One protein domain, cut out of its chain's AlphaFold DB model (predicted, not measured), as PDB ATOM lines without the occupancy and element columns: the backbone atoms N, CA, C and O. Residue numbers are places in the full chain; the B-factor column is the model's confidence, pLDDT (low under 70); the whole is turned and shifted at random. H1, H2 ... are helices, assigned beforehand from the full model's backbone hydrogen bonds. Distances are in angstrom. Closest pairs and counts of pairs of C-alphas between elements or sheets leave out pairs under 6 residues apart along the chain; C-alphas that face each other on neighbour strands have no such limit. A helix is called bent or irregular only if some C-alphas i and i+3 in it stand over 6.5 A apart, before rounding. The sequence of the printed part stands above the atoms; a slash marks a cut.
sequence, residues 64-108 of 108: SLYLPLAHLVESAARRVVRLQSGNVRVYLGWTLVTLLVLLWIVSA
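What this domain is: This is residues 64 to 108 of the 108 residues of the protein "Putative hydrogenase, membrane subunit (Fragment part 2)" of Thiocapsa sp. KS1 (UniProt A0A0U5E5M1). What shape do these atoms make? Two long helices, H1 and then H2, meet near their ends at a tight link and open out from it as a wide V, with nothing filling the space between the arms. What is it made of? The printed part has 45 residues with two named helices and no named strand, and its class is all helix. How spread out is it? It is extended, with a radius of gyration of the C-alphas of 15.7 A, and flat, with spans of 46 by 28 by 6 A.

Where its parts are: Where does the first helix run? H1 holds residues 64 to 84, from C-alpha 64 at (186.189, 203.519, 135.865) to C-alpha 84 at (171.228, 192.230, 160.098), 30.6 A from first to last C-alpha. It is neither bent nor irregular, but only just: C-alphas 64 and 67 are 6.2 A apart. Where is the second? H2 holds residues 88 to 107, 28.4 A from first to last C-alpha, and ends with C-alpha 107 at (186.116, 166.511, 163.794).

How they stand to each other: Do the helices meet? H1 and H2 only just touch, and only at the corner by their link, with 3 pairs of C-alphas within 8 A. H1 touches with residues 83 to 84 alone and H2 with residues 90 to 91 alone; the closest C-alphas, those of Leu 83 and Val 90, are 7.0 A apart. How do their lines stand? They are about perpendicular, at 80 degrees, with centres 25.3 A apart. What do the backbones show? In H2 every O i to N i+4 pair is within hydrogen-bond range; in H1 16 of 17 are.

The domain as a whole: How far does it reach? The two C-alphas farthest apart, those of Ser 64 and Ser 107, are 46.4 A apart. Is the printed part continuous? It has no cut, and the link from H1 to H2, 3 residues, is tight. Where is confidence low? The mean pLDDT of the printed part is 79.9, and residues 64 to 66 and 82 to 89 are under 70.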
ATOM      1  N   SER A  64     186.791 204.792 136.282       61.66
ATOM      2  CA  SER A  64     186.189 203.519 135.865       61.66
ATOM      3  C   SER A  64     186.471 202.344 136.801       61.66
ATOM      4  O   SER A  64     185.753 201.357 136.709       61.66
ATOM      5  N   LEU A  65     187.483 202.402 137.671       64.44
ATOM      6  CA  LEU A  65     187.738 201.372 138.689       64.44
ATOM      7  C   LEU A  65     187.279 201.816 140.075       64.44
ATOM      8  O   LEU A  65     186.647 201.035 140.784       64.44
ATOM      9  N   TYR A  66     187.549 203.067 140.459       68.38
ATOM     10  CA  TYR A  66     187.299 203.518 141.826       68.38
ATOM     11  C   TYR A  66     185.805 203.711 142.114       68.38
ATOM     12  O   TYR A  66     185.310 203.235 143.135       68.38
ATOM     13  N   LEU A  67     185.056 204.338 141.196       71.88
ATOM     14  CA  LEU A  67     183.612 204.539 141.377       71.88
ATOM     15  C   LEU A  67     182.813 203.228 141.442       71.88
ATOM     16  O   LEU A  67     182.027 203.086 142.381       71.88
ATOM     17  N   PRO A  68     182.958 202.257 140.515       76.38
ATOM     18  CA  PRO A  68     182.180 201.025 140.624       76.38
ATOM     19  C   PRO A  68     182.569 200.211 141.854       76.38
ATOM     20  O   PRO A  68     181.688 199.618 142.470       76.38
ATOM     21  N   LEU A  69     183.841 200.220 142.266       78.81
ATOM     22  CA  LEU A  69     184.264 199.550 143.493       78.81
ATOM     23  C   LEU A  69     183.607 200.181 144.729       78.81
ATOM     24  O   LEU A  69     183.048 199.461 145.556       78.81
ATOM     25  N   ALA A  70     183.595 201.512 144.822       80.31
ATOM     26  CA  ALA A  70     182.921 202.227 145.901       80.31
ATOM     27  C   ALA A  70     181.413 201.913 145.938       80.31
ATOM     28  O   ALA A  70     180.874 201.583 146.995       80.31
ATOM     29  N   HIS A  71     180.741 201.918 144.782       82.69
ATOM     30  CA  HIS A  71     179.324 201.557 144.689       82.69
ATOM     31  C   HIS A  71     179.050 200.089 145.052       82.69
ATOM     32  O   HIS A  71     178.037 199.797 145.693       82.69
ATOM     33  N   LEU A  72     179.938 199.160 144.684       84.81
ATOM     34  CA  LEU A  72     179.827 197.752 145.066       84.81
ATOM     35  C   LEU A  72     179.931 197.584 146.582       84.81
ATOM     36  O   LEU A  72     179.053 196.947 147.167       84.81
ATOM     37  N   VAL A  73     180.934 198.198 147.215       87.25
ATOM     38  CA  VAL A  73     181.125 198.161 148.675       87.25
ATOM     39  C   VAL A  73     179.910 198.736 149.395       87.25
ATOM     40  O   VAL A  73     179.377 198.116 150.312       87.25
ATOM     41  N   GLU A  74     179.401 199.875 148.937       85.69
ATOM     42  CA  GLU A  74     178.225 200.509 149.526       85.69
ATOM     43  C   GLU A  74     176.956 199.649 149.346       85.69
ATOM     44  O   GLU A  74     176.141 199.500 150.260       85.69
ATOM     45  N   SER A  75     176.792 199.013 148.180       84.62
ATOM     46  CA  SER A  75     175.690 198.079 147.929       84.62
ATOM     47  C   SER A  75     175.777 196.824 148.805       84.62
ATOM     48  O   SER A  75     174.748 196.357 149.303       84.62
ATOM     49  N   ALA A  76     176.987 196.306 149.030       83.25
ATOM     50  CA  ALA A  76     177.245 195.170 149.900       83.25
ATOM     51  C   ALA A  76     176.939 195.534 151.355       83.25
ATOM     52  O   ALA A  76     176.171 194.824 152.000       83.25
ATOM     53  N   ALA A  77     177.418 196.687 151.826       81.44
ATOM     54  CA  ALA A  77     177.114 197.205 153.155       81.44
ATOM     55  C   ALA A  77     175.598 197.344 153.371       81.44
ATOM     56  O   ALA A  77     175.067 196.821 154.345       81.44
ATOM     57  N   ARG A  78     174.856 197.929 152.419       80.25
ATOM     58  CA  ARG A  78     173.383 198.012 152.497       80.25
ATOM     59  C   ARG A  78     172.692 196.646 152.522       80.25
ATOM     60  O   ARG A  78     171.645 196.503 153.152       80.25
ATOM     61  N   ARG A  79     173.219 195.642 151.812       77.25
ATOM     62  CA  ARG A  79     172.686 194.269 151.861       77.25
ATOM     63  C   ARG A  79     172.950 193.616 153.213       77.25
ATOM     64  O   ARG A  79     172.025 193.025 153.753       77.25
ATOM     65  N   VAL A  80     174.152 193.773 153.765       75.81
ATOM     66  CA  VAL A  80     174.518 193.266 155.096       75.81
ATOM     67  C   VAL A  80     173.654 193.918 156.170       75.81
ATOM     68  O   VAL A  80     173.056 193.209 156.971       75.81
ATOM     69  N   VAL A  81     173.484 195.242 156.122       73.12
ATOM     70  CA  VAL A  81     172.610 195.973 157.051       73.12
ATOM     71  C   VAL A  81     171.172 195.463 156.963       73.12
ATOM     72  O   VAL A  81     170.594 195.147 157.995       73.12
ATOM     73  N   ARG A  82     170.612 195.275 155.757       68.62
ATOM     74  CA  ARG A  82     169.269 194.681 155.593       68.62
ATOM     75  C   ARG A  82     169.170 193.242 156.100       68.62
ATOM     76  O   ARG A  82     168.110 192.849 156.577       68.62
ATOM     77  N   LEU A  83     170.242 192.458 155.992       68.19
ATOM     78  CA  LEU A  83     170.299 191.102 156.540       68.19
ATOM     79  C   LEU A  83     170.320 191.120 158.077       68.19
ATOM     80  O   LEU A  83     169.717 190.259 158.712       68.19
ATOM     81  N   GLN A  84     171.003 192.108 158.660       62.06
ATOM     82  CA  GLN A  84     171.228 192.230 160.098       62.06
ATOM     83  C   GLN A  84     170.062 192.914 160.835       62.06
ATOM     84  O   GLN A  84     169.820 192.616 162.001       62.06
ATOM     85  N   SER A  85     169.302 193.797 160.178       59.81
ATOM     86  CA  SER A  85     168.377 194.726 160.843       59.81
ATOM     87  C   SER A  85     166.923 194.254 161.008       59.81
ATOM     88  O   SER A  85     166.079 195.083 161.336       59.81
ATOM     89  N   GLY A  86     166.568 192.983 160.775       58.41
ATOM     90  CA  GLY A  86     165.137 192.618 160.822       58.41
ATOM     91  C   GLY A  86     164.736 191.166 161.053       58.41
ATOM     92  O   GLY A  86     163.556 190.914 161.276       58.41
ATOM     93  N   ASN A  87     165.647 190.192 161.017       63.81
ATOM     94  CA  ASN A  87     165.248 188.792 161.148       63.81
ATOM     95  C   ASN A  87     166.207 188.037 162.071       63.81
ATOM     96  O   ASN A  87     167.286 187.620 161.658       63.81
ATOM     97  N   VAL A  88     165.783 187.812 163.319       68.38
ATOM     98  CA  VAL A  88     166.483 186.975 164.321       68.38
ATOM     99  C   VAL A  88     166.865 185.601 163.742       68.38
ATOM    100  O   VAL A  88     167.873 185.004 164.113       68.38
ATOM    101  N   ARG A  89     166.102 185.134 162.749       68.69
ATOM    102  CA  ARG A  89     166.327 183.899 161.995       68.69
ATOM    103  C   ARG A  89     167.648 183.878 161.208       68.69
ATOM    104  O   ARG A  89     168.240 182.814 161.072       68.69
ATOM    105  N   VAL A  90     168.129 185.031 160.728       71.75
ATOM    106  CA  VAL A  90     169.420 185.148 160.020       71.75
ATOM    107  C   VAL A  90     170.583 184.996 160.994       71.75
ATOM    108  O   VAL A  90     171.532 184.278 160.688       71.75
ATOM    109  N   TYR A  91     170.487 185.610 162.175       75.00
ATOM    110  CA  TYR A  91     171.473 185.423 163.239       75.00
ATOM    111  C   TYR A  91     171.569 183.953 163.632       75.00
ATOM    112  O   TYR A  91     172.656 183.394 163.584       75.00
ATOM    113  N   LEU A  92     170.433 183.309 163.914       77.25
ATOM    114  CA  LEU A  92     170.390 181.884 164.259       77.25
ATOM    115  C   LEU A  92     171.019 180.995 163.175       77.25
ATOM    116  O   LEU A  92     171.753 180.065 163.498       77.25
ATOM    117  N   GLY A  93     170.755 181.295 161.899       81.81
ATOM    118  CA  GLY A  93     171.352 180.582 160.771       81.81
ATOM    119  C   GLY A  93     172.871 180.743 160.707       81.81
ATOM    120  O   GLY A  93     173.578 179.749 160.565       81.81
ATOM    121  N   TRP A  94     173.385 181.966 160.871       83.75
ATOM    122  CA  TRP A  94     174.829 182.213 160.914       83.75
ATOM    123  C   TRP A  94     175.500 181.508 162.091       83.75
ATOM    124  O   TRP A  94     176.541 180.894 161.882       83.75
ATOM    125  N   THR A  95     174.900 181.532 163.287       83.94
ATOM    126  CA  THR A  95     175.449 180.831 164.457       83.94
ATOM    127  C   THR A  95     175.445 179.313 164.266       83.94
ATOM    128  O   THR A  95     176.403 178.645 164.636       83.94
ATOM    129  N   LEU A  96     174.395 178.746 163.660       91.19
ATOM    130  CA  LEU A  96     174.348 177.319 163.328       91.19
ATOM    131  C   LEU A  96     175.454 176.952 162.325       91.19
ATOM    132  O   LEU A  96     176.161 175.970 162.525       91.19
ATOM    133  N   VAL A  97     175.624 177.743 161.261       93.06
ATOM    134  CA  VAL A  97     176.655 177.502 160.240       93.06
ATOM    135  C   VAL A  97     178.056 177.618 160.832       93.06
ATOM    136  O   VAL A  97     178.879 176.742 160.581       93.06
ATOM    137  N   THR A  98     178.340 178.643 161.641       91.25
ATOM    138  CA  THR A  98     179.647 178.760 162.303       91.25
ATOM    139  C   THR A  98     179.910 177.589 163.242       91.25
ATOM    140  O   THR A  98     181.022 177.070 163.234       91.25
ATOM    141  N   LEU A  99     178.902 177.113 163.982       93.25
ATOM    142  CA  LEU A  99     179.019 175.911 164.814       93.25
ATOM    143  C   LEU A  99     179.292 174.650 163.984       93.25
ATOM    144  O   LEU A  99     180.165 173.874 164.355       93.25
ATOM    145  N   LEU A 100     178.600 174.453 162.857       94.88
ATOM    146  CA  LEU A 100     178.827 173.310 161.963       94.88
ATOM    147  C   LEU A 100     180.224 173.334 161.339       94.88
ATOM    148  O   LEU A 100     180.875 172.298 161.270       94.88
ATOM    149  N   VAL A 101     180.700 174.506 160.911       95.56
ATOM    150  CA  VAL A 101     182.052 174.677 160.360       95.56
ATOM    151  C   VAL A 101     183.107 174.411 161.429       95.56
ATOM    152  O   VAL A 101     184.063 173.687 161.173       95.56
ATOM    153  N   LEU A 102     182.927 174.962 162.630       94.75
ATOM    154  CA  LEU A 102     183.845 174.741 163.743       94.75
ATOM    155  C   LEU A 102     183.884 173.260 164.140       94.75
ATOM    156  O   LEU A 102     184.961 172.708 164.341       94.75
ATOM    157  N   LEU A 103     182.715 172.613 164.202       93.81
ATOM    158  CA  LEU A 103     182.604 171.182 164.454       93.81
ATOM    159  C   LEU A 103     183.320 170.384 163.367       93.81
ATOM    160  O   LEU A 103     184.095 169.501 163.701       93.81
ATOM    161  N   TRP A 104     183.105 170.722 162.094       96.81
ATOM    162  CA  TRP A 104     183.753 170.052 160.972       96.81
ATOM    163  C   TRP A 104     185.276 170.147 161.067       96.81
ATOM    164  O   TRP A 104     185.935 169.123 160.965       96.81
ATOM    165  N   ILE A 105     185.816 171.335 161.360       96.69
ATOM    166  CA  ILE A 105     187.259 171.564 161.540       96.69
ATOM    167  C   ILE A 105     187.829 170.756 162.710       96.69
ATOM    168  O   ILE A 105     188.952 170.282 162.617       96.69
ATOM    169  N   VAL A 106     187.094 170.627 163.818       94.81
ATOM    170  CA  VAL A 106     187.554 169.876 164.999       94.81
ATOM    171  C   VAL A 106     187.404 168.363 164.815       94.81
ATOM    172  O   VAL A 106     188.168 167.597 165.393       94.81
ATOM    173  N   SER A 107     186.392 167.927 164.064       89.56
ATOM    174  CA  SER A 107     186.116 166.511 163.794       89.56
ATOM    175  C   SER A 107     186.906 165.931 162.617       89.56
ATOM    176  O   SER A 107     186.903 164.711 162.452       89.56
ATOM    177  N   ALA A 108     187.503 166.790 161.786       78.44
ATOM    178  CA  ALA A 108     188.405 166.431 160.692       78.44
ATOM    179  C   ALA A 108     189.843 166.296 161.203       78.44
ATOM    180  O   ALA A 108     190.533 165.373 160.717       78.44
TER     181      ALA A 108